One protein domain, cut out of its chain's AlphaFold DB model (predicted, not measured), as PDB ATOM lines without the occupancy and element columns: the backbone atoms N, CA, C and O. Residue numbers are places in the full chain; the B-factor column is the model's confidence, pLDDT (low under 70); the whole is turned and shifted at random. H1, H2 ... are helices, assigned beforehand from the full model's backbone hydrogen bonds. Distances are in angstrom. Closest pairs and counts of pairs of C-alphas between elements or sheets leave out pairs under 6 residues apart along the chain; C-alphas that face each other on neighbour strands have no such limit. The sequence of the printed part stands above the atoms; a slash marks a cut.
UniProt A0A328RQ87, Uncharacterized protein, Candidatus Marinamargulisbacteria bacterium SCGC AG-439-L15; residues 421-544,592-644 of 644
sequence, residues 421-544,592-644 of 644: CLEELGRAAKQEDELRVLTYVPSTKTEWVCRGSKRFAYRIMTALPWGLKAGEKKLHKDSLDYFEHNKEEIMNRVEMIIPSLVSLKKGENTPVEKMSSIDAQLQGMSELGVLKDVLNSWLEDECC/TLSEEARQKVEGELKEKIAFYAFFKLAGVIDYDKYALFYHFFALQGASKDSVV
ATOM      1  N   CYS A 421      15.040  43.878  15.047       77.75
ATOM      2  CA  CYS A 421      14.051  43.866  16.116       77.75
ATOM      3  C   CYS A 421      13.775  42.440  16.620       77.75
ATOM      4  O   CYS A 421      13.607  42.246  17.823       77.75
ATOM      5  N   LEU A 422      13.750  41.441  15.729       81.75
ATOM      6  CA  LEU A 422      13.645  40.030  16.117       81.75
ATOM      7  C   LEU A 422      14.909  39.537  16.831       81.75
ATOM      8  O   LEU A 422      14.793  38.781  17.793       81.75
ATOM      9  N   GLU A 423      16.094  39.981  16.411       82.38
ATOM     10  CA  GLU A 423      17.358  39.655  17.089       82.38
ATOM     11  C   GLU A 423      17.389  40.193  18.521       82.38
ATOM     12  O   GLU A 423      17.669  39.440  19.454       82.38
ATOM     13  N   GLU A 424      17.036  41.468  18.714       79.56
ATOM     14  CA  GLU A 424      16.940  42.071  20.047       79.56
ATOM     15  C   GLU A 424      15.854  41.403  20.899       79.56
ATOM     16  O   GLU A 424      16.047  41.193  22.096       79.56
ATOM     17  N   LEU A 425      14.728  41.004  20.296       82.19
ATOM     18  CA  LEU A 425      13.671  40.281  21.004       82.19
ATOM     19  C   LEU A 425      14.144  38.901  21.488       82.19
ATOM     20  O   LEU A 425      13.858  38.517  22.623       82.19
ATOM     21  N   GLY A 426      14.881  38.166  20.649       83.56
ATOM     22  CA  GLY A 426      15.510  36.899  21.030       83.56
ATOM     23  C   GLY A 426      16.546  37.089  22.138       83.56
ATOM     24  O   GLY A 426      16.531  36.364  23.133       83.56
ATOM     25  N   ARG A 427      17.385  38.126  22.028       82.56
ATOM     26  CA  ARG A 427      18.390  38.469  23.043       82.56
ATOM     27  C   ARG A 427      17.759  38.812  24.393       82.56
ATOM     28  O   ARG A 427      18.205  38.283  25.408       82.56
ATOM     29  N   ALA A 428      16.714  39.638  24.409       80.31
ATOM     30  CA  ALA A 428      16.001  40.009  25.631       80.31
ATOM     31  C   ALA A 428      15.360  38.789  26.312       80.31
ATOM     32  O   ALA A 428      15.466  38.629  27.527       80.31
ATOM     33  N   ALA A 429      14.756  37.883  25.536       82.75
ATOM     34  CA  ALA A 429      14.200  36.643  26.074       82.75
ATOM     35  C   ALA A 429      15.282  35.730  26.669       82.75
ATOM     36  O   ALA A 429      15.082  35.151  27.733       82.75
ATOM     37  N   LYS A 430      16.455  35.645  26.033       82.81
ATOM     38  CA  LYS A 430      17.582  34.882  26.575       82.81
ATOM     39  C   LYS A 430      18.118  35.488  27.877       82.81
ATOM     40  O   LYS A 430      18.398  34.747  28.812       82.81
ATOM     41  N   GLN A 431      18.219  36.817  27.965       81.81
ATOM     42  CA  GLN A 431      18.600  37.512  29.204       81.81
ATOM     43  C   GLN A 431      17.603  37.249  30.339       81.81
ATOM     44  O   GLN A 431      18.006  37.042  31.481       81.81
ATOM     45  N   GLU A 432      16.305  37.233  30.033       81.25
ATOM     46  CA  GLU A 432      15.253  36.891  30.992       81.25
ATOM     47  C   GLU A 432      15.350  35.433  31.457       81.25
ATOM     48  O   GLU A 432      15.245  35.175  32.654       81.25
ATOM     49  N   ASP A 433      15.557  34.486  30.540       80.31
ATOM     50  CA  ASP A 433      15.703  33.068  30.876       80.31
ATOM     51  C   ASP A 433      16.964  32.822  31.718       80.31
ATOM     52  O   ASP A 433      16.897  32.111  32.722       80.31
ATOM     53  N   GLU A 434      18.091  33.463  31.387       77.50
ATOM     54  CA  GLU A 434      19.303  33.405  32.214       77.50
ATOM     55  C   GLU A 434      19.060  34.004  33.596       77.50
ATOM     56  O   GLU A 434      19.370  33.364  34.601       77.50
ATOM     57  N   LEU A 435      18.419  35.173  33.680       75.06
ATOM     58  CA  LEU A 435      18.018  35.726  34.968       75.06
ATOM     59  C   LEU A 435      17.092  34.779  35.718       75.06
ATOM     60  O   LEU A 435      17.280  34.617  36.909       75.06
ATOM     61  N   ARG A 436      16.124  34.117  35.084       74.50
ATOM     62  CA  ARG A 436      15.210  33.178  35.760       74.50
ATOM     63  C   ARG A 436      15.917  31.949  36.305       74.50
ATOM     64  O   ARG A 436      15.677  31.577  37.449       74.50
ATOM     65  N   VAL A 437      16.787  31.332  35.512       70.12
ATOM     66  CA  VAL A 437      17.573  30.168  35.943       70.12
ATOM     67  C   VAL A 437      18.509  30.557  37.088       70.12
ATOM     68  O   VAL A 437      18.633  29.822  38.065       70.12
ATOM     69  N   LEU A 438      19.110  31.746  37.019       62.44
ATOM     70  CA  LEU A 438      20.044  32.245  38.028       62.44
ATOM     71  C   LEU A 438      19.344  32.856  39.253       62.44
ATOM     72  O   LEU A 438      19.922  32.857  40.339       62.44
ATOM     73  N   THR A 439      18.099  33.324  39.118       61.66
ATOM     74  CA  THR A 439      17.251  33.820  40.221       61.66
ATOM     75  C   THR A 439      16.443  32.717  40.897       61.66
ATOM     76  O   THR A 439      15.839  32.930  41.949       61.66
ATOM     77  N   TYR A 440      16.460  31.506  40.344       64.75
ATOM     78  CA  TYR A 440      15.923  30.335  41.010       64.75
ATOM     79  C   TYR A 440      16.888  29.884  42.113       64.75
ATOM     80  O   TYR A 440      17.865  29.169  41.867       64.75
ATOM     81  N   VAL A 441      16.627  30.321  43.345       64.81
ATOM     82  CA  VAL A 441      17.159  29.642  44.532       64.81
ATOM     83  C   VAL A 441      16.230  28.461  44.816       64.81
ATOM     84  O   VAL A 441      15.015  28.689  44.864       64.81
ATOM     85  N   PRO A 442      16.734  27.218  44.941       56.59
ATOM     86  CA  PRO A 442      15.897  26.044  45.159       56.59
ATOM     87  C   PRO A 442      15.113  26.155  46.475       56.59
ATOM     88  O   PRO A 442      15.563  25.722  47.526       56.59
ATOM     89  N   SER A 443      13.913  26.723  46.421       58.47
ATOM     90  CA  SER A 443      12.917  26.570  47.476       58.47
ATOM     91  C   SER A 443      12.196  25.244  47.264       58.47
ATOM     92  O   SER A 443      12.024  24.800  46.122       58.47
ATOM     93  N   THR A 444      11.706  24.620  48.328       64.94
ATOM     94  CA  THR A 444      10.844  23.441  48.186       64.94
ATOM     95  C   THR A 444       9.643  23.765  47.279       64.94
ATOM     96  O   THR A 444       9.161  24.900  47.234       64.94
ATOM     97  N   LYS A 445       9.127  22.782  46.526       61.84
ATOM     98  CA  LYS A 445       7.979  22.986  45.611       61.84
ATOM     99  C   LYS A 445       6.787  23.648  46.326       61.84
ATOM    100  O   LYS A 445       6.078  24.459  45.734       61.84
ATOM    101  N   THR A 446       6.608  23.335  47.608       64.88
ATOM    102  CA  THR A 446       5.586  23.902  48.494       64.88
ATOM    103  C   THR A 446       5.809  25.391  48.770       64.88
ATOM    104  O   THR A 446       4.871  26.177  48.653       64.88
ATOM    105  N   GLU A 447       7.040  25.819  49.064       68.00
ATOM    106  CA  GLU A 447       7.380  27.236  49.267       68.00
ATOM    107  C   GLU A 447       7.171  28.067  48.002       68.00
ATOM    108  O   GLU A 447       6.667  29.188  48.081       68.00
ATOM    109  N   TRP A 448       7.478  27.504  46.831       66.69
ATOM    110  CA  TRP A 448       7.264  28.185  45.554       66.69
ATOM    111  C   TRP A 448       5.777  28.436  45.278       66.69
ATOM    112  O   TRP A 448       5.387  29.556  44.941       66.69
ATOM    113  N   VAL A 449       4.925  27.424  45.484       69.94
ATOM    114  CA  VAL A 449       3.466  27.558  45.327       69.94
ATOM    115  C   VAL A 449       2.897  28.550  46.345       69.94
ATOM    116  O   VAL A 449       2.129  29.437  45.969       69.94
ATOM    117  N   CYS A 450       3.317  28.462  47.611       76.44
ATOM    118  CA  CYS A 450       2.896  29.381  48.671       76.44
ATOM    119  C   CYS A 450       3.328  30.828  48.405       76.44
ATOM    120  O   CYS A 450       2.580  31.765  48.683       76.44
ATOM    121  N   ARG A 451       4.524  31.044  47.850       76.62
ATOM    122  CA  ARG A 451       4.976  32.384  47.471       76.62
ATOM    123  C   ARG A 451       4.232  32.896  46.245       76.62
ATOM    124  O   ARG A 451       3.831  34.058  46.218       76.62
ATOM    125  N   GLY A 452       4.006  32.036  45.253       75.19
ATOM    126  CA  GLY A 452       3.218  32.357  44.067       75.19
ATOM    127  C   GLY A 452       1.812  32.835  44.428       75.19
ATOM    128  O   GLY A 452       1.395  33.903  43.979       75.19
ATOM    129  N   SER A 453       1.118  32.109  45.309       75.44
ATOM    130  CA  SER A 453      -0.222  32.477  45.776       75.44
ATOM    131  C   SER A 453      -0.222  33.753  46.622       75.44
ATOM    132  O   SER A 453      -1.048  34.635  46.381       75.44
ATOM    133  N   LYS A 454       0.743  33.928  47.540       82.88
ATOM    134  CA  LYS A 454       0.908  35.176  48.312       82.88
ATOM    135  C   LYS A 454       1.137  36.382  47.405       82.88
ATOM    136  O   LYS A 454       0.439  37.385  47.528       82.88
ATOM    137  N   ARG A 455       2.073  36.292  46.455       78.06
ATOM    138  CA  ARG A 455       2.359  37.386  45.513       78.06
ATOM    139  C   ARG A 455       1.179  37.661  44.590       78.06
ATOM    140  O   ARG A 455       0.946  38.821  44.266       78.06
ATOM    141  N   PHE A 456       0.423  36.639  44.192       73.62
ATOM    142  CA  PHE A 456      -0.824  36.821  43.453       73.62
ATOM    143  C   PHE A 456      -1.860  37.592  44.282       73.62
ATOM    144  O   PHE A 456      -2.376  38.603  43.812       73.62
ATOM    145  N   ALA A 457      -2.077  37.208  45.542       75.69
ATOM    146  CA  ALA A 457      -2.961  37.929  46.455       75.69
ATOM    147  C   ALA A 457      -2.498  39.377  46.694       75.69
ATOM    148  O   ALA A 457      -3.312  40.297  46.690       75.69
ATOM    149  N   TYR A 458      -1.191  39.624  46.836       79.31
ATOM    150  CA  TYR A 458      -0.675  40.988  46.956       79.31
ATOM    151  C   TYR A 458      -0.836  41.784  45.659       79.31
ATOM    152  O   TYR A 458      -1.119  42.973  45.720       79.31
ATOM    153  N   ARG A 459      -0.721  41.150  44.484       65.38
ATOM    154  CA  ARG A 459      -1.026  41.794  43.196       65.38
ATOM    155  C   ARG A 459      -2.505  42.162  43.088       65.38
ATOM    156  O   ARG A 459      -2.788  43.278  42.661       65.38
ATOM    157  N   ILE A 460      -3.416  41.296  43.537       64.50
ATOM    158  CA  ILE A 460      -4.841  41.637  43.682       64.50
ATOM    159  C   ILE A 460      -4.995  42.821  44.641       64.50
ATOM    160  O   ILE A 460      -5.644  43.800  44.308       64.50
ATOM    161  N   MET A 461      -4.318  42.810  45.788       67.69
ATOM    162  CA  MET A 461      -4.362  43.933  46.726       67.69
ATOM    163  C   MET A 461      -3.862  45.235  46.083       67.69
ATOM    164  O   MET A 461      -4.494  46.268  46.248       67.69
ATOM    165  N   THR A 462      -2.794  45.191  45.276       58.59
ATOM    166  CA  THR A 462      -2.335  46.374  44.528       58.59
ATOM    167  C   THR A 462      -3.277  46.820  43.416       58.59
ATOM    168  O   THR A 462      -3.087  47.904  42.864       58.59
ATOM    169  N   ALA A 463      -4.218  45.972  43.004       52.19
ATOM    170  CA  ALA A 463      -5.252  46.338  42.047       52.19
ATOM    171  C   ALA A 463      -6.367  47.164  42.700       52.19
ATOM    172  O   ALA A 463      -7.021  47.931  42.001       52.19
ATOM    173  N   LEU A 464      -6.546  47.049  44.020       55.06
ATOM    174  CA  LEU A 464      -7.587  47.759  44.755       55.06
ATOM    175  C   LEU A 464      -7.176  49.214  45.071       55.06
ATOM    176  O   LEU A 464      -6.025  49.448  45.458       55.06
ATOM    177  N   PRO A 465      -8.107  50.189  44.992       50.53
ATOM    178  CA  PRO A 465      -7.853  51.613  45.252       50.53
ATOM    179  C   PRO A 465      -7.144  51.895  46.581       50.53
ATOM    180  O   PRO A 465      -6.130  52.591  46.624       50.53
ATOM    181  N   TRP A 466      -7.658  51.332  47.674       58.91
ATOM    182  CA  TRP A 466      -7.094  51.479  49.021       58.91
ATOM    183  C   TRP A 466      -5.975  50.465  49.302       58.91
ATOM    184  O   TRP A 466      -5.211  50.610  50.257       58.91
ATOM    185  N   GLY A 467      -5.867  49.428  48.470       60.31
ATOM    186  CA  GLY A 467      -4.902  48.348  48.615       60.31
ATOM    187  C   GLY A 467      -3.568  48.611  47.920       60.31
ATOM    188  O   GLY A 467      -2.619  47.887  48.206       60.31
ATOM    189  N   LEU A 468      -3.447  49.642  47.072       61.53
ATOM    190  CA  LEU A 468      -2.227  49.929  46.302       61.53
ATOM    191  C   LEU A 468      -0.975  50.013  47.187       61.53
ATOM    192  O   LEU A 468      -0.097  49.159  47.083       61.53
ATOM    193  N   LYS A 469      -0.931  50.977  48.118       67.44
ATOM    194  CA  LYS A 469       0.225  51.177  49.013       67.44
ATOM    195  C   LYS A 469       0.500  49.948  49.881       67.44
ATOM    196  O   LYS A 469       1.649  49.565  50.078       67.44
ATOM    197  N   ALA A 470      -0.552  49.323  50.413       72.75
ATOM    198  CA  ALA A 470      -0.424  48.154  51.279       72.75
ATOM    199  C   ALA A 470       0.083  46.922  50.511       72.75
ATOM    200  O   ALA A 470       0.943  46.196  51.004       72.75
ATOM    201  N   GLY A 471      -0.422  46.703  49.299       69.44
ATOM    202  CA  GLY A 471      -0.019  45.628  48.406       69.44
ATOM    203  C   GLY A 471       1.408  45.815  47.898       69.44
ATOM    204  O   GLY A 471       2.174  44.857  47.914       69.44
ATOM    205  N   GLU A 472       1.802  47.038  47.529       70.44
ATOM    206  CA  GLU A 472       3.175  47.362  47.117       70.44
ATOM    207  C   GLU A 472       4.142  47.157  48.279       70.44
ATOM    208  O   GLU A 472       5.152  46.471  48.125       70.44
ATOM    209  N   LYS A 473       3.782  47.638  49.476       75.62
ATOM    210  CA  LYS A 473       4.550  47.401  50.702       75.62
ATOM    211  C   LYS A 473       4.699  45.909  51.001       75.62
ATOM    212  O   LYS A 473       5.789  45.475  51.359       75.62
ATOM    213  N   LYS A 474       3.640  45.108  50.841       80.44
ATOM    214  CA  LYS A 474       3.687  43.649  51.052       80.44
ATOM    215  C   LYS A 474       4.502  42.921  49.982       80.44
ATOM    216  O   LYS A 474       5.246  42.012  50.330       80.44
ATOM    217  N   LEU A 475       4.410  43.321  48.712       74.62
ATOM    218  CA  LEU A 475       5.241  42.780  47.626       74.62
ATOM    219  C   LEU A 475       6.721  43.100  47.833       74.62
ATOM    220  O   LEU A 475       7.574  42.237  47.614       74.62
ATOM    221  N   HIS A 476       7.014  44.334  48.242       76.69
ATOM    222  CA  HIS A 476       8.364  44.763  48.565       76.69
ATOM    223  C   HIS A 476       8.895  43.987  49.770       76.69
ATOM    224  O   HIS A 476       9.956  43.383  49.663       76.69
ATOM    225  N   LYS A 477       8.113  43.893  50.853       79.88
ATOM    226  CA  LYS A 477       8.468  43.106  52.036       79.88
ATOM    227  C   LYS A 477       8.711  41.630  51.705       79.88
ATOM    228  O   LYS A 477       9.742  41.111  52.083       79.88
ATOM    229  N   ASP A 478       7.847  40.973  50.929       81.44
ATOM    230  CA  ASP A 478       8.063  39.578  50.491       81.44
ATOM    231  C   ASP A 478       9.338  39.404  49.648       81.44
ATOM    232  O   ASP A 478       9.973  38.347  49.656       81.44
ATOM    233  N   SER A 479       9.715  40.431  48.883       79.31
ATOM    234  CA  SER A 479      10.956  40.413  48.105       79.31
ATOM    235  C   SER A 479      12.177  40.634  48.999       79.31
ATOM    236  O   SER A 479      13.167  39.936  48.821       79.31
ATOM    237  N   LEU A 480      12.080  41.541  49.976       79.44
ATOM    238  CA  LEU A 480      13.111  41.815  50.976       79.44
ATOM    239  C   LEU A 480      13.333  40.611  51.899       79.44
ATOM    240  O   LEU A 480      14.455  40.145  52.010       79.44
ATOM    241  N   ASP A 481      12.270  40.048  52.475       83.06
ATOM    242  CA  ASP A 481      12.330  38.876  53.357       83.06
ATOM    243  C   ASP A 481      12.997  37.691  52.637       83.06
ATOM    244  O   ASP A 481      13.834  36.988  53.198       83.06
ATOM    245  N   TYR A 482      12.670  37.490  51.357       82.19
ATOM    246  CA  TYR A 482      13.314  36.460  50.549       82.19
ATOM    247  C   TYR A 482      14.768  36.794  50.201       82.19
ATOM    248  O   TYR A 482      15.591  35.885  50.147       82.19
ATOM    249  N   PHE A 483      15.086  38.063  49.936       84.06
ATOM    250  CA  PHE A 483      16.467  38.482  49.716       84.06
ATOM    251  C   PHE A 483      17.312  38.233  50.960       84.06
ATOM    252  O   PHE A 483      18.324  37.561  50.847       84.06
ATOM    253  N   GLU A 484      16.862  38.679  52.133       84.50
ATOM    254  CA  GLU A 484      17.557  38.472  53.407       84.50
ATOM    255  C   GLU A 484      17.752  36.983  53.708       84.50
ATOM    256  O   GLU A 484      18.842  36.566  54.088       84.50
ATOM    257  N   HIS A 485      16.735  36.155  53.447       84.62
ATOM    258  CA  HIS A 485      16.839  34.709  53.651       84.62
ATOM    259  C   HIS A 485      17.864  34.028  52.729       84.62
ATOM    260  O   HIS A 485      18.427  33.003  53.094       84.62
ATOM    261  N   ASN A 486      18.113  34.588  51.541       82.44
ATOM    262  CA  ASN A 486      19.002  34.006  50.529       82.44
ATOM    263  C   ASN A 486      20.200  34.916  50.213       82.44
ATOM    264  O   ASN A 486      20.805  34.807  49.145       82.44
ATOM    265  N   LYS A 487      20.532  35.845  51.118       85.19
ATOM    266  CA  LYS A 487      21.405  36.991  50.840       85.19
ATOM    267  C   LYS A 487      22.780  36.567  50.349       85.19
ATOM    268  O   LYS A 487      23.221  37.031  49.303       85.19
ATOM    269  N   GLU A 488      23.434  35.655  51.063       85.38
ATOM    270  CA  GLU A 488      24.773  35.175  50.707       85.38
ATOM    271  C   GLU A 488      24.797  34.494  49.336       85.38
ATOM    272  O   GLU A 488      25.665  34.770  48.507       85.38
ATOM    273  N   GLU A 489      23.808  33.645  49.058       84.56
ATOM    274  CA  GLU A 489      23.705  32.948  47.780       84.56
ATOM    275  C   GLU A 489      23.451  33.923  46.626       84.56
ATOM    276  O   GLU A 489      24.113  33.843  45.589       84.56
ATOM    277  N   ILE A 490      22.542  34.882  46.814       83.50
ATOM    278  CA  ILE A 490      22.241  35.909  45.815       83.50
ATOM    279  C   ILE A 490      23.481  36.771  45.549       83.50
ATOM    280  O   ILE A 490      23.845  36.978  44.392       83.50
ATOM    281  N   MET A 491      24.168  37.221  46.599       84.69
ATOM    282  CA  MET A 491      25.387  38.029  46.497       84.69
ATOM    283  C   MET A 491      26.500  37.294  45.743       84.69
ATOM    284  O   MET A 491      27.161  37.888  44.894       84.69
ATOM    285  N   ASN A 492      26.669  35.992  45.990       83.56
ATOM    286  CA  ASN A 492      27.644  35.164  45.279       83.56
ATOM    287  C   ASN A 492      27.276  34.961  43.802       83.56
ATOM    288  O   ASN A 492      28.153  34.966  42.935       83.56
ATOM    289  N   ARG A 493      25.983  34.806  43.495       82.56
ATOM    290  CA  ARG A 493      25.491  34.649  42.118       82.56
ATOM    291  C   ARG A 493      25.617  35.938  41.307       82.56
ATOM    292  O   ARG A 493      25.890  35.867  40.113       82.56
ATOM    293  N   VAL A 494      25.471  37.109  41.927       82.62
ATOM    294  CA  VAL A 494      25.550  38.422  41.250       82.62
ATOM    295  C   VAL A 494      26.888  38.646  40.550       82.62
ATOM    296  O   VAL A 494      26.911  39.181  39.441       82.62
ATOM    297  N   GLU A 495      27.978  38.138  41.128       85.44
ATOM    298  CA  GLU A 495      29.321  38.186  40.532       85.44
ATOM    299  C   GLU A 495      29.431  37.402  39.211       85.44
ATOM    300  O   GLU A 495      30.346  37.652  38.428       85.44
ATOM    301  N   MET A 496      28.500  36.475  38.955       83.12
ATOM    302  CA  MET A 496      28.370  35.741  37.690       83.12
ATOM    303  C   MET A 496      27.254  36.304  36.800       83.12
ATOM    304  O   MET A 496      27.382  36.304  35.581       83.12
ATOM    305  N   ILE A 497      26.164  36.807  37.392       81.38
ATOM    306  CA  ILE A 497      24.991  37.310  36.659       81.38
ATOM    307  C   ILE A 497      25.352  38.528  35.808       81.38
ATOM    308  O   ILE A 497      25.048  38.557  34.618       81.38
ATOM    309  N   ILE A 498      25.986  39.538  36.411       84.75
ATOM    310  CA  ILE A 498      26.307  40.793  35.718       84.75
ATOM    311  C   ILE A 498      27.153  40.533  34.467       84.75
ATOM    312  O   ILE A 498      26.742  40.962  33.386       84.75
ATOM    313  N   PRO A 499      28.290  39.819  34.556       84.81
ATOM    314  CA  PRO A 499      29.127  39.624  33.385       84.81
ATOM    315  C   PRO A 499      28.467  38.713  32.331       84.81
ATOM    316  O   PRO A 499      28.664  38.959  31.141       84.81
ATOM    317  N   SER A 500      27.601  37.755  32.704       82.56
ATOM    318  CA  SER A 500      26.816  36.974  31.727       82.56
ATOM    319  C   SER A 500      25.846  37.856  30.947       82.56
ATOM    320  O   SER A 500      25.804  37.810  29.717       82.56
ATOM    321  N   LEU A 501      25.128  38.744  31.637       81.38
ATOM    322  CA  LEU A 501      24.209  39.684  30.994       81.38
ATOM    323  C   LEU A 501      24.932  40.688  30.092       81.38
ATOM    324  O   LEU A 501      24.419  41.037  29.026       81.38
ATOM    325  N   VAL A 502      26.120  41.140  30.501       82.56
ATOM    326  CA  VAL A 502      26.988  42.004  29.690       82.56
ATOM    327  C   VAL A 502      27.453  41.273  28.429       82.56
ATOM    328  O   VAL A 502      27.331  41.825  27.337       82.56
ATOM    329  N   SER A 503      27.923  40.030  28.564       82.31
ATOM    330  CA  SER A 503      28.353  39.186  27.443       82.31
ATOM    331  C   SER A 503      27.211  38.968  26.441       82.31
ATOM    332  O   SER A 503      27.360  39.245  25.246       82.31
ATOM    333  N   LEU A 504      26.010  38.639  26.938       75.44
ATOM    334  CA  LEU A 504      24.797  38.554  26.121       75.44
ATOM    335  C   LEU A 504      24.478  39.863  25.394       75.44
ATOM    336  O   LEU A 504      24.116  39.832  24.218       75.44
ATOM    337  N   LYS A 505      24.603  41.007  26.078       76.00
ATOM    338  CA  LYS A 505      24.335  42.329  25.494       76.00
ATOM    339  C   LYS A 505      25.329  42.677  24.383       76.00
ATOM    340  O   LYS A 505      24.933  43.300  23.402       76.00
ATOM    341  N   LYS A 506      26.593  42.269  24.524       75.31
ATOM    342  CA  LYS A 506      27.653  42.469  23.520       75.31
ATOM    343  C   LYS A 506      27.613  41.445  22.380       75.31
ATOM    344  O   LYS A 506      28.240  41.668  21.350       75.31
ATOM    345  N   GLY A 507      26.859  40.355  22.535       70.56
ATOM    346  CA  GLY A 507      26.826  39.254  21.569       70.56
ATOM    347  C   GLY A 507      28.091  38.394  21.595       70.56
ATOM    348  O   GLY A 507      28.406  37.736  20.605       70.56
ATOM    349  N   GLU A 508      28.823  38.405  22.708       75.19
ATOM    350  CA  GLU A 508      30.049  37.636  22.885       75.19
ATOM    351  C   GLU A 508      29.716  36.234  23.433       75.19
ATOM    352  O   GLU A 508      28.788  36.056  24.217       75.19
ATOM    353  N   ASN A 509      30.452  35.209  22.989       61.06
ATOM    354  CA  ASN A 509      30.346  33.830  23.503       61.06
ATOM    355  C   ASN A 509      31.527  33.475  24.425       61.06
ATOM    356  O   ASN A 509      31.825  32.300  24.647       61.06
ATOM    357  N   THR A 510      32.261  34.477  24.902       57.06
ATOM    358  CA  THR A 510      33.448  34.283  25.732       57.06
ATOM    359  C   THR A 510      33.074  33.799  27.133       57.06
ATOM    360  O   THR A 510      32.018  34.170  27.657       57.06
ATOM    361  N   PRO A 511      33.927  32.955  27.751       58.66
ATOM    362  CA  PRO A 511      33.754  32.561  29.138       58.66
ATOM    363  C   PRO A 511      33.734  33.813  30.010       58.66
ATOM    364  O   PRO A 511      34.602  34.682  29.927       58.66
ATOM    365  N   VAL A 512      32.682  33.902  30.805       66.12
ATOM    366  CA  VAL A 512      32.360  35.066  31.607       66.12
ATOM    367  C   VAL A 512      33.275  35.069  32.830       66.12
ATOM    368  O   VAL A 512      33.098  34.260  33.741       66.12
ATOM    369  N   GLU A 513      34.277  35.950  32.849       75.50
ATOM    370  CA  GLU A 513      35.101  36.146  34.043       75.50
ATOM    371  C   GLU A 513      34.255  36.727  35.185       75.50
ATOM    372  O   GLU A 513      33.435  37.629  34.997       75.50
ATOM    373  N   LYS A 514      34.457  36.184  36.389       80.62
ATOM    374  CA  LYS A 514      33.747  36.595  37.601       80.62
ATOM    375  C   LYS A 514      34.066  38.060  37.924       80.62
ATOM    376  O   LYS A 514      35.229  38.410  38.113       80.62
ATOM    377  N   MET A 515      33.044  38.903  38.069       84.38
ATOM    378  CA  MET A 515      33.212  40.300  38.495       84.38
ATOM    379  C   MET A 515      33.209  40.388  40.025       84.38
ATOM    380  O   MET A 515      32.178  40.658  40.644       84.38
ATOM    381  N   SER A 516      34.362  40.128  40.645       82.31
ATOM    382  CA  SER A 516      34.505  40.099  42.110       82.31
ATOM    383  C   SER A 516      34.603  41.484  42.761       82.31
ATOM    384  O   SER A 516      34.209  41.632  43.918       82.31
ATOM    385  N   SER A 517      35.093  42.503  42.045       84.69
ATOM    386  CA  SER A 517      35.198  43.871  42.569       84.69
ATOM    387  C   SER A 517      33.925  44.683  42.333       84.69
ATOM    388  O   SER A 517      33.251  44.538  41.309       84.69
ATOM    389  N   ILE A 518      33.616  45.586  43.267       83.25
ATOM    390  CA  ILE A 518      32.461  46.484  43.158       83.25
ATOM    391  C   ILE A 518      32.548  47.380  41.918       83.25
ATOM    392  O   ILE A 518      31.551  47.573  41.230       83.25
ATOM    393  N   ASP A 519      33.747  47.855  41.570       77.25
ATOM    394  CA  ASP A 519      33.974  48.707  40.403       77.25
ATOM    395  C   ASP A 519      33.647  47.975  39.101       77.25
ATOM    396  O   ASP A 519      32.986  48.534  38.225       77.25
ATOM    397  N   ALA A 520      34.042  46.701  38.995       81.50
ATOM    398  CA  ALA A 520      33.708  45.869  37.844       81.50
ATOM    399  C   ALA A 520      32.193  45.632  37.753       81.50
ATOM    400  O   ALA A 520      31.618  45.714  36.669       81.50
ATOM    401  N   GLN A 521      31.525  45.413  38.889       85.44
ATOM    402  CA  GLN A 521      30.069  45.253  38.937       85.44
ATOM    403  C   GLN A 521      29.334  46.542  38.545       85.44
ATOM    404  O   GLN A 521      28.386  46.489  37.761       85.44
ATOM    405  N   LEU A 522      29.779  47.707  39.025       80.38
ATOM    406  CA  LEU A 522      29.225  49.011  38.646       80.38
ATOM    407  C   LEU A 522      29.457  49.319  37.166       80.38
ATOM    408  O   LEU A 522      28.551  49.817  36.492       80.38
ATOM    409  N   GLN A 523      30.638  48.988  36.641       78.69
ATOM    410  CA  GLN A 523      30.918  49.078  35.215       78.69
ATOM    411  C   GLN A 523      29.968  48.173  34.422       78.69
ATOM    412  O   GLN A 523      29.346  48.644  33.472       78.69
ATOM    413  N   GLY A 524      29.776  46.923  34.847       79.00
ATOM    414  CA  GLY A 524      28.809  46.015  34.235       79.00
ATOM    415  C   GLY A 524      27.383  46.578  34.261       79.00
ATOM    416  O   GLY A 524      26.711  46.609  33.234       79.00
ATOM    417  N   MET A 525      26.941  47.145  35.389       80.06
ATOM    418  CA  MET A 525      25.642  47.828  35.492       80.06
ATOM    419  C   MET A 525      25.536  49.056  34.577       80.06
ATOM    420  O   MET A 525      24.460  49.349  34.047       80.06
ATOM    421  N   SER A 526      26.638  49.771  34.351       74.38
ATOM    422  CA  SER A 526      26.697  50.876  33.390       74.38
ATOM    423  C   SER A 526      26.589  50.380  31.953       74.38
ATOM    424  O   SER A 526      25.848  50.962  31.161       74.38
ATOM    425  N   GLU A 527      27.294  49.304  31.610       73.06
ATOM    426  CA  GLU A 527      27.228  48.672  30.290       73.06
ATOM    427  C   GLU A 527      25.824  48.131  30.006       73.06
ATOM    428  O   GLU A 527      25.315  48.268  28.892       73.06
ATOM    429  N   LEU A 528      25.138  47.619  31.029       72.56
ATOM    430  CA  LEU A 528      23.728  47.240  30.964       72.56
ATOM    431  C   LEU A 528      22.788  48.450  30.852       72.56
ATOM    432  O   LEU A 528      21.711  48.311  30.279       72.56
ATOM    433  N   GLY A 529      23.224  49.645  31.255       70.12
ATOM    434  CA  GLY A 529      22.448  50.887  31.177       70.12
ATOM    435  C   GLY A 529      21.558  51.147  32.394       70.12
ATOM    436  O   GLY A 529      20.738  52.057  32.349       70.12
ATOM    437  N   VAL A 530      21.737  50.388  33.478       72.12
ATOM    438  CA  VAL A 530      20.885  50.416  34.684       72.12
ATOM    439  C   VAL A 530      21.591  50.978  35.920       72.12
ATOM    440  O   VAL A 530      20.990  51.082  36.985       72.12
ATOM    441  N   LEU A 531      22.862  51.385  35.795       75.44
ATOM    442  CA  LEU A 531      23.648  51.952  36.900       75.44
ATOM    443  C   LEU A 531      22.916  53.095  37.622       75.44
ATOM    444  O   LEU A 531      22.938  53.173  38.846       75.44
ATOM    445  N   LYS A 532      22.239  53.966  36.871       65.88
ATOM    446  CA  LYS A 532      21.460  55.074  37.434       65.88
ATOM    447  C   LYS A 532      20.398  54.584  38.420       65.88
ATOM    448  O   LYS A 532      20.241  55.174  39.483       65.88
ATOM    449  N   ASP A 533      19.673  53.532  38.068       67.25
ATOM    450  CA  ASP A 533      18.549  53.035  38.858       67.25
ATOM    451  C   ASP A 533      19.030  52.285  40.102       67.25
ATOM    452  O   ASP A 533      18.431  52.408  41.170       67.25
ATOM    453  N   VAL A 534      20.169  51.591  39.994       72.75
ATOM    454  CA  VAL A 534      20.877  51.001  41.140       72.75
ATOM    455  C   VAL A 534      21.273  52.088  42.141       72.75
ATOM    456  O   VAL A 534      20.971  51.974  43.329       72.75
ATOM    457  N   LEU A 535      21.906  53.164  41.663       74.94
ATOM    458  CA  LEU A 535      22.351  54.265  42.518       74.94
ATOM    459  C   LEU A 535      21.171  55.023  43.136       74.94
ATOM    460  O   LEU A 535      21.210  55.324  44.324       74.94
ATOM    461  N   ASN A 536      20.101  55.282  42.377       66.25
ATOM    462  CA  ASN A 536      18.884  55.885  42.929       66.25
ATOM    463  C   ASN A 536      18.277  54.992  44.021       66.25
ATOM    464  O   ASN A 536      17.946  55.488  45.091       66.25
ATOM    465  N   SER A 537      18.222  53.672  43.809       70.44
ATOM    466  CA  SER A 537      17.718  52.737  44.821       70.44
ATOM    467  C   SER A 537      18.567  52.731  46.094       70.44
ATOM    468  O   SER A 537      18.024  52.536  47.175       70.44
ATOM    469  N   TRP A 538      19.883  52.933  45.989       75.69
ATOM    470  CA  TRP A 538      20.752  53.072  47.159       75.69
ATOM    471  C   TRP A 538      20.506  54.388  47.914       75.69
ATOM    472  O   TRP A 538      20.572  54.411  49.140       75.69
ATOM    473  N   LEU A 539      20.173  55.466  47.198       65.25
ATOM    474  CA  LEU A 539      19.897  56.786  47.775       65.25
ATOM    475  C   LEU A 539      18.483  56.912  48.382       65.25
ATOM    476  O   LEU A 539      18.301  57.649  49.352       65.25
ATOM    477  N   GLU A 540      17.480  56.228  47.822       59.62
ATOM    478  CA  GLU A 540      16.065  56.342  48.217       59.62
ATOM    479  C   GLU A 540      15.722  55.628  49.540       59.62
ATOM    480  O   GLU A 540      14.859  56.110  50.281       59.62
ATOM    481  N   ASP A 541      16.413  54.536  49.889       51.97
ATOM    482  CA  ASP A 541      16.065  53.692  51.048       51.97
ATOM    483  C   ASP A 541      16.205  54.388  52.425       51.97
ATOM    484  O   ASP A 541      15.622  53.925  53.405       51.97
ATOM    485  N   GLU A 542      16.868  55.547  52.534       42.38
ATOM    486  CA  GLU A 542      16.921  56.317  53.794       42.38
ATOM    487  C   GLU A 542      15.837  57.406  53.923       42.38
ATOM    488  O   GLU A 542      15.519  57.829  55.040       42.38
ATOM    489  N   CYS A 543      15.194  57.833  52.826       37.28
ATOM    490  CA  CYS A 543      14.137  58.860  52.892       37.28
ATOM    491  C   CYS A 543      12.850  58.333  53.555       37.28
ATOM    492  O   CYS A 543      12.122  59.084  54.218       37.28
ATOM    493  N   CYS A 544      12.595  57.028  53.442       33.38
ATOM    494  CA  CYS A 544      11.465  56.360  54.087       33.38
ATOM    495  C   CYS A 544      11.665  56.171  55.601       33.38
ATOM    496  O   CYS A 544      10.684  56.130  56.342       33.38
ATOM    497  N   THR A 592      39.243  57.936  47.885       64.44
ATOM    498  CA  THR A 592      39.393  59.070  48.813       64.44
ATOM    499  C   THR A 592      38.810  58.811  50.206       64.44
ATOM    500  O   THR A 592      39.014  59.619  51.114       64.44
ATOM    501  N   LEU A 593      38.082  57.706  50.391       69.25
ATOM    502  CA  LEU A 593      37.518  57.305  51.679       69.25
ATOM    503  C   LEU A 593      38.560  56.569  52.532       69.25
ATOM    504  O   LEU A 593      39.474  55.932  52.010       69.25
ATOM    505  N   SER A 594      38.404  56.620  53.860       77.19
ATOM    506  CA  SER A 594      39.153  55.717  54.740       77.19
ATOM    507  C   SER A 594      38.802  54.264  54.412       77.19
ATOM    508  O   SER A 594      37.683  53.984  53.986       77.19
ATOM    509  N   GLU A 595      39.733  53.336  54.640       78.00
ATOM    510  CA  GLU A 595      39.547  51.912  54.318       78.00
ATOM    511  C   GLU A 595      38.244  51.344  54.905       78.00
ATOM    512  O   GLU A 595      37.480  50.677  54.217       78.00
ATOM    513  N   GLU A 596      37.943  51.688  56.155       80.12
ATOM    514  CA  GLU A 596      36.734  51.250  56.853       80.12
ATOM    515  C   GLU A 596      35.449  51.853  56.255       80.12
ATOM    516  O   GLU A 596      34.453  51.154  56.062       80.12
ATOM    517  N   ALA A 597      35.470  53.142  55.893       72.94
ATOM    518  CA  ALA A 597      34.336  53.789  55.236       72.94
ATOM    519  C   ALA A 597      34.129  53.245  53.818       72.94
ATOM    520  O   ALA A 597      32.988  53.048  53.401       72.94
ATOM    521  N   ARG A 598      35.223  52.958  53.102       78.19
ATOM    522  CA  ARG A 598      35.191  52.315  51.791       78.19
ATOM    523  C   ARG A 598      34.547  50.939  51.902       78.19
ATOM    524  O   ARG A 598      33.531  50.722  51.260       78.19
ATOM    525  N   GLN A 599      35.046  50.060  52.769       81.88
ATOM    526  CA  GLN A 599      34.498  48.708  52.944       81.88
ATOM    527  C   GLN A 599      33.005  48.716  53.294       81.88
ATOM    528  O   GLN A 599      32.238  47.920  52.753       81.88
ATOM    529  N   LYS A 600      32.566  49.650  54.146       82.81
ATOM    530  CA  LYS A 600      31.145  49.804  54.468       82.81
ATOM    531  C   LYS A 600      30.313  50.249  53.258       82.81
ATOM    532  O   LYS A 600      29.280  49.642  52.984       82.81
ATOM    533  N   VAL A 601      30.762  51.266  52.518       79.81
ATOM    534  CA  VAL A 601      30.075  51.744  51.302       79.81
ATOM    535  C   VAL A 601      30.037  50.661  50.225       79.81
ATOM    536  O   VAL A 601      28.998  50.456  49.603       79.81
ATOM    537  N   GLU A 602      31.136  49.934  50.024       84.50
ATOM    538  CA  GLU A 602      31.206  48.821  49.077       84.50
ATOM    539  C   GLU A 602      30.248  47.690  49.462       84.50
ATOM    540  O   GLU A 602      29.554  47.164  48.593       84.50
ATOM    541  N   GLY A 603      30.155  47.355  50.752       86.19
ATOM    542  CA  GLY A 603      29.204  46.370  51.266       86.19
ATOM    543  C   GLY A 603      27.749  46.762  51.000       86.19
ATOM    544  O   GLY A 603      26.999  45.976  50.417       86.19
ATOM    545  N   GLU A 604      27.368  47.995  51.352       86.06
ATOM    546  CA  GLU A 604      26.022  48.528  51.094       86.06
ATOM    547  C   GLU A 604      25.698  48.541  49.592       86.06
ATOM    548  O   GLU A 604      24.615  48.134  49.171       86.06
ATOM    549  N   LEU A 605      26.644  48.983  48.763       84.12
ATOM    550  CA  LEU A 605      26.442  49.092  47.325       84.12
ATOM    551  C   LEU A 605      26.347  47.717  46.659       84.12
ATOM    552  O   LEU A 605      25.479  47.516  45.812       84.12
ATOM    553  N   LYS A 606      27.181  46.756  47.074       88.25
ATOM    554  CA  LYS A 606      27.126  45.368  46.598       88.25
ATOM    555  C   LYS A 606      25.765  44.747  46.899       88.25
ATOM    556  O   LYS A 606      25.167  44.119  46.029       88.25
ATOM    557  N   GLU A 607      25.236  44.992  48.095       88.06
ATOM    558  CA  GLU A 607      23.901  44.545  48.487       88.06
ATOM    559  C   GLU A 607      22.800  45.153  47.606       88.06
ATOM    560  O   GLU A 607      21.913  44.439  47.134       88.06
ATOM    561  N   LYS A 608      22.876  46.456  47.307       85.94
ATOM    562  CA  LYS A 608      21.904  47.112  46.415       85.94
ATOM    563  C   LYS A 608      22.010  46.647  44.972       85.94
ATOM    564  O   LYS A 608      20.978  46.441  44.336       85.94
ATOM    565  N   ILE A 609      23.223  46.445  44.461       86.81
ATOM    566  CA  ILE A 609      23.460  45.838  43.146       86.81
ATOM    567  C   ILE A 609      22.798  44.465  43.098       86.81
ATOM    568  O   ILE A 609      22.062  44.181  42.154       86.81
ATOM    569  N   ALA A 610      23.009  43.641  44.126       85.81
ATOM    570  CA  ALA A 610      22.449  42.304  44.198       85.81
ATOM    571  C   ALA A 610      20.920  42.314  44.234       85.81
ATOM    572  O   ALA A 610      20.278  41.662  43.409       85.81
ATOM    573  N   PHE A 611      20.328  43.115  45.118       83.75
ATOM    574  CA  PHE A 611      18.880  43.275  45.193       83.75
ATOM    575  C   PHE A 611      18.292  43.780  43.865       83.75
ATOM    576  O   PHE A 611      17.295  43.248  43.369       83.75
ATOM    577  N   TYR A 612      18.921  44.781  43.242       83.31
ATOM    578  CA  TYR A 612      18.459  45.337  41.972       83.31
ATOM    579  C   TYR A 612      18.543  44.313  40.834       83.31
ATOM    580  O   TYR A 612      17.553  44.099  40.128       83.31
ATOM    581  N   ALA A 613      19.697  43.661  40.672       80.06
ATOM    582  CA  ALA A 613      19.932  42.644  39.649       80.06
ATOM    583  C   ALA A 613      18.918  41.500  39.745       80.06
ATOM    584  O   ALA A 613      18.457  40.986  38.729       80.06
ATOM    585  N   PHE A 614      18.544  41.135  40.969       77.69
ATOM    586  CA  PHE A 614      17.696  39.983  41.226       77.69
ATOM    587  C   PHE A 614      16.194  40.290  41.126       77.69
ATOM    588  O   PHE A 614      15.438  39.476  40.600       77.69
ATOM    589  N   PHE A 615      15.737  41.457  41.601       71.88
ATOM    590  CA  PHE A 615      14.297  41.759  41.690       71.88
ATOM    591  C   PHE A 615      13.801  42.852  40.747       71.88
ATOM    592  O   PHE A 615      12.613  42.861  40.421       71.88
ATOM    593  N   LYS A 616      14.663  43.781  40.323       70.06
ATOM    594  CA  LYS A 616      14.257  44.943  39.512       70.06
ATOM    595  C   LYS A 616      14.654  44.796  38.044       70.06
ATOM    596  O   LYS A 616      13.851  45.116  37.171       70.06
ATOM    597  N   LEU A 617      15.830  44.237  37.760       71.44
ATOM    598  CA  LEU A 617      16.344  44.096  36.394       71.44
ATOM    599  C   LEU A 617      15.458  43.215  35.500       71.44
ATOM    600  O   LEU A 617      15.233  43.556  34.342       71.44
ATOM    601  N   ALA A 618      14.888  42.136  36.044       69.56
ATOM    602  CA  ALA A 618      13.945  41.290  35.309       69.56
ATOM    603  C   ALA A 618      12.708  42.076  34.842       69.56
ATOM    604  O   ALA A 618      12.245  41.885  33.722       69.56
ATOM    605  N   GLY A 619      12.213  43.002  35.672       66.62
ATOM    606  CA  GLY A 619      11.101  43.880  35.310       66.62
ATOM    607  C   GLY A 619      11.453  44.843  34.176       66.62
ATOM    608  O   GLY A 619      10.625  45.065  33.299       66.62
ATOM    609  N   VAL A 620      12.684  45.365  34.160       66.75
ATOM    610  CA  VAL A 620      13.195  46.221  33.074       66.75
ATOM    611  C   VAL A 620      13.320  45.437  31.764       66.75
ATOM    612  O   VAL A 620      12.889  45.913  30.719       66.75
ATOM    613  N   ILE A 621      13.842  44.209  31.812       71.56
ATOM    614  CA  ILE A 621      13.982  43.358  30.620       71.56
ATOM    615  C   ILE A 621      12.617  42.930  30.077       71.56
ATOM    616  O   ILE A 621      12.394  42.999  28.868       71.56
ATOM    617  N   ASP A 622      11.688  42.528  30.953       70.25
ATOM    618  CA  ASP A 622      10.312  42.218  30.556       70.25
ATOM    619  C   ASP A 622       9.690  43.407  29.821       70.25
ATOM    620  O   ASP A 622       9.126  43.256  28.736       70.25
ATOM    621  N   TYR A 623       9.851  44.597  30.391       66.81
ATOM    622  CA  TYR A 623       9.354  45.838  29.826       66.81
ATOM    623  C   TYR A 623       9.924  46.123  28.427       66.81
ATOM    624  O   TYR A 623       9.167  46.357  27.480       66.81
ATOM    625  N   ASP A 624      11.244  46.026  28.256       68.31
ATOM    626  CA  ASP A 624      11.896  46.219  26.959       68.31
ATOM    627  C   ASP A 624      11.459  45.179  25.917       68.31
ATOM    628  O   ASP A 624      11.187  45.530  24.764       68.31
ATOM    629  N   LYS A 625      11.311  43.913  26.322       76.44
ATOM    630  CA  LYS A 625      10.834  42.816  25.469       76.44
ATOM    631  C   LYS A 625       9.430  43.091  24.921       76.44
ATOM    632  O   LYS A 625       9.205  42.936  23.718       76.44
ATOM    633  N   TYR A 626       8.484  43.523  25.760       72.38
ATOM    634  CA  TYR A 626       7.138  43.888  25.293       72.38
ATOM    635  C   TYR A 626       7.174  45.101  24.359       72.38
ATOM    636  O   TYR A 626       6.509  45.092  23.321       72.38
ATOM    637  N   ALA A 627       7.991  46.109  24.666       68.44
ATOM    638  CA  ALA A 627       8.140  47.289  23.821       68.44
ATOM    639  C   ALA A 627       8.677  46.942  22.416       68.44
ATOM    640  O   ALA A 627       8.154  47.430  21.412       68.44
ATOM    641  N   LEU A 628       9.696  46.077  22.335       71.94
ATOM    642  CA  LEU A 628      10.255  45.576  21.071       71.94
ATOM    643  C   LEU A 628       9.213  44.801  20.263       71.94
ATOM    644  O   LEU A 628       9.071  45.012  19.061       71.94
ATOM    645  N   PHE A 629       8.433  43.952  20.930       77.62
ATOM    646  CA  PHE A 629       7.364  43.186  20.301       77.62
ATOM    647  C   PHE A 629       6.306  44.078  19.621       77.62
ATOM    648  O   PHE A 629       5.911  43.808  18.487       77.62
ATOM    649  N   TYR A 630       5.877  45.171  20.260       72.06
ATOM    650  CA  TYR A 630       4.954  46.125  19.631       72.06
ATOM    651  C   TYR A 630       5.606  46.897  18.473       72.06
ATOM    652  O   TYR A 630       4.961  47.116  17.443       72.06
ATOM    653  N   HIS A 631       6.877  47.288  18.614       69.94
ATOM    654  CA  HIS A 631       7.605  48.010  17.570       69.94
ATOM    655  C   HIS A 631       7.785  47.171  16.298       69.94
ATOM    656  O   HIS A 631       7.557  47.673  15.200       69.94
ATOM    657  N   PHE A 632       8.096  45.882  16.449       77.19
ATOM    658  CA  PHE A 632       8.199  44.923  15.349       77.19
ATOM    659  C   PHE A 632       6.965  44.939  14.430       77.19
ATOM    660  O   PHE A 632       7.089  45.092  13.216       77.19
ATOM    661  N   PHE A 633       5.756  44.860  14.993       72.50
ATOM    662  CA  PHE A 633       4.537  44.872  14.176       72.50
ATOM    663  C   PHE A 633       4.214  46.237  13.576       72.50
ATOM    664  O   PHE A 633       3.619  46.303  12.501       72.50
ATOM    665  N   ALA A 634       4.614  47.325  14.238       67.62
ATOM    666  CA  ALA A 634       4.502  48.657  13.655       67.62
ATOM    667  C   ALA A 634       5.385  48.789  12.400       67.62
ATOM    668  O   ALA A 634       4.934  49.340  11.395       67.62
ATOM    669  N   LEU A 635       6.603  48.229  12.426       67.56
ATOM    670  CA  LEU A 635       7.507  48.184  11.270       67.56
ATOM    671  C   LEU A 635       6.921  47.367  10.110       67.56
ATOM    672  O   LEU A 635       6.928  47.836   8.973       67.56
ATOM    673  N   GLN A 636       6.346  46.194  10.392       72.19
ATOM    674  CA  GLN A 636       5.680  45.373   9.370       72.19
ATOM    675  C   GLN A 636       4.467  46.060   8.728       72.19
ATOM    676  O   GLN A 636       4.188  45.864   7.547       72.19
ATOM    677  N   GLY A 637       3.706  46.834   9.507       63.91
ATOM    678  CA  GLY A 637       2.596  47.627   8.975       63.91
ATOM    679  C   GLY A 637       3.091  48.733   8.044       63.91
ATOM    680  O   GLY A 637       2.585  48.885   6.937       63.91
ATOM    681  N   ALA A 638       4.133  49.460   8.459       61.00
ATOM    682  CA  ALA A 638       4.703  50.553   7.674       61.00
ATOM    683  C   ALA A 638       5.346  50.094   6.353       61.00
ATOM    684  O   ALA A 638       5.266  50.829   5.364       61.00
ATOM    685  N   SER A 639       5.954  48.899   6.324       58.78
ATOM    686  CA  SER A 639       6.600  48.343   5.127       58.78
ATOM    687  C   SER A 639       5.595  47.915   4.051       58.78
ATOM    688  O   SER A 639       5.833  48.163   2.869       58.78
ATOM    689  N   LYS A 640       4.435  47.363   4.433       57.47
ATOM    690  CA  LYS A 640       3.379  46.964   3.483       57.47
ATOM    691  C   LYS A 640       2.791  48.145   2.707       57.47
ATOM    692  O   LYS A 640       2.537  48.018   1.516       57.47
ATOM    693  N   ASP A 641       2.683  49.308   3.342       45.56
ATOM    694  CA  ASP A 641       2.192  50.542   2.716       45.56
ATOM    695  C   ASP A 641       3.266  51.294   1.897       45.56
ATOM    696  O   ASP A 641       3.048  52.439   1.509       45.56
ATOM    697  N   SER A 642       4.472  50.736   1.732       37.62
ATOM    698  CA  SER A 642       5.563  51.334   0.933       37.62
ATOM    699  C   SER A 642       5.804  50.628  -0.405       37.62
ATOM    700  O   SER A 642       6.657  51.052  -1.178       37.62
ATOM    701  N   VAL A 643       5.041  49.561  -0.669       32.66
ATOM    702  CA  VAL A 643       5.080  48.758  -1.904       32.66
ATOM    703  C   VAL A 643       3.893  49.095  -2.832       32.66
ATOM    704  O   VAL A 643       3.717  48.450  -3.861       32.66
ATOM    705  N   VAL A 644       3.088  50.110  -2.489       28.44
ATOM    706  CA  VAL A 644       1.978  50.617  -3.317       28.44
ATOM    707  C   VAL A 644       2.359  51.933  -3.971       28.44
ATOM    708  O   VAL A 644       2.842  52.823  -3.232       28.44
TER     709      VAL A 644
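This is residues 421 to 544 and 592 to 644 of the 644 residues of an uncharacterized protein of Candidatus Marinamargulisbacteria bacterium SCGC AG-439-L15 (UniProt A0A328RQ87). One long helix, H7, runs through the model as its longest axis, and H1, H4, H5 and H6 pack round its inner stretch, while residues 594 to 600 and 636 to 644 at its two ends stick out. A helical hairpin, H2 and H3, reaches away to one side of this body. H1, H4, H5 and H7 form a bundle, helices roughly alongside one another. The printed part has 177 residues with seven named helices, H1 to H7 in chain order, and no named strand; its class is all helix. It is only just loose, close to compact, with a radius of gyration of the C-alphas of 19.1 A, and elongated, spanning 69 by 44 by 35 A.

H1 is residues 421 to 439, 26.3 A long, with C-alpha 421 at (14.051, 43.866, 16.116). H2 is residues 445 to 463, 27.1 A, and H3 is residues 468 to 485, 25.5 A. H4 is residues 487 to 506, 28.6 A, with a kink of 35 degrees near residue 495. H5 is residues 518 to 528, 15.0 A, and H6 is residues 531 to 540, 14.3 A. H7 is residues 595 to 640, 62.6 A, from C-alpha 595 at (39.547, 51.912, 54.318) to C-alpha 640 at (3.379, 46.964, 3.483), with a kink of 41 degrees near residue 613.

H7 is the hub, touching four helices. With residues 614 to 632 alone it touches H1, opposite ways at a tilt of 36 degrees, only just steep; the closest C-alphas, of Leu 425 and Lys 625, are 5.9 A apart. Residues 490 to 498 of H4 touch residues 606 to 614 of H7, closest at the C-alphas of Met 491 and Ala 610, 5.7 A. With residues 602 to 609 alone H7 touches H5, the same way at a shallow tilt of 11 degrees; the closest C-alphas, of Ile 518 and Lys 606, are 6.4 A apart. With residues 604 to 612 alone it touches H6, closest at the C-alphas of Val 534 and Ile 609, 6.1 A. H2 and H3 form a hairpin at a shallow tilt of 25 degrees; H2 is apart from H7. Every O i to N i+4 pair is within hydrogen-bond range in H1, H2, H3, H5 and H6, against 13 of 16 in H4 and 38 of 42 in H7.

The C-alphas farthest apart, of Glu 596 and Val 644, are 69.5 A apart. Residues 545 to 591 are not printed, and C-alphas 544 and 592 are 28.6 A apart across the cut. The link from H4 to H5 is long, 11 residues. The mean pLDDT of the printed part is 73.1; 56 residues are under 70, among them 438 to 449, 459 to 469 and 637 to 644.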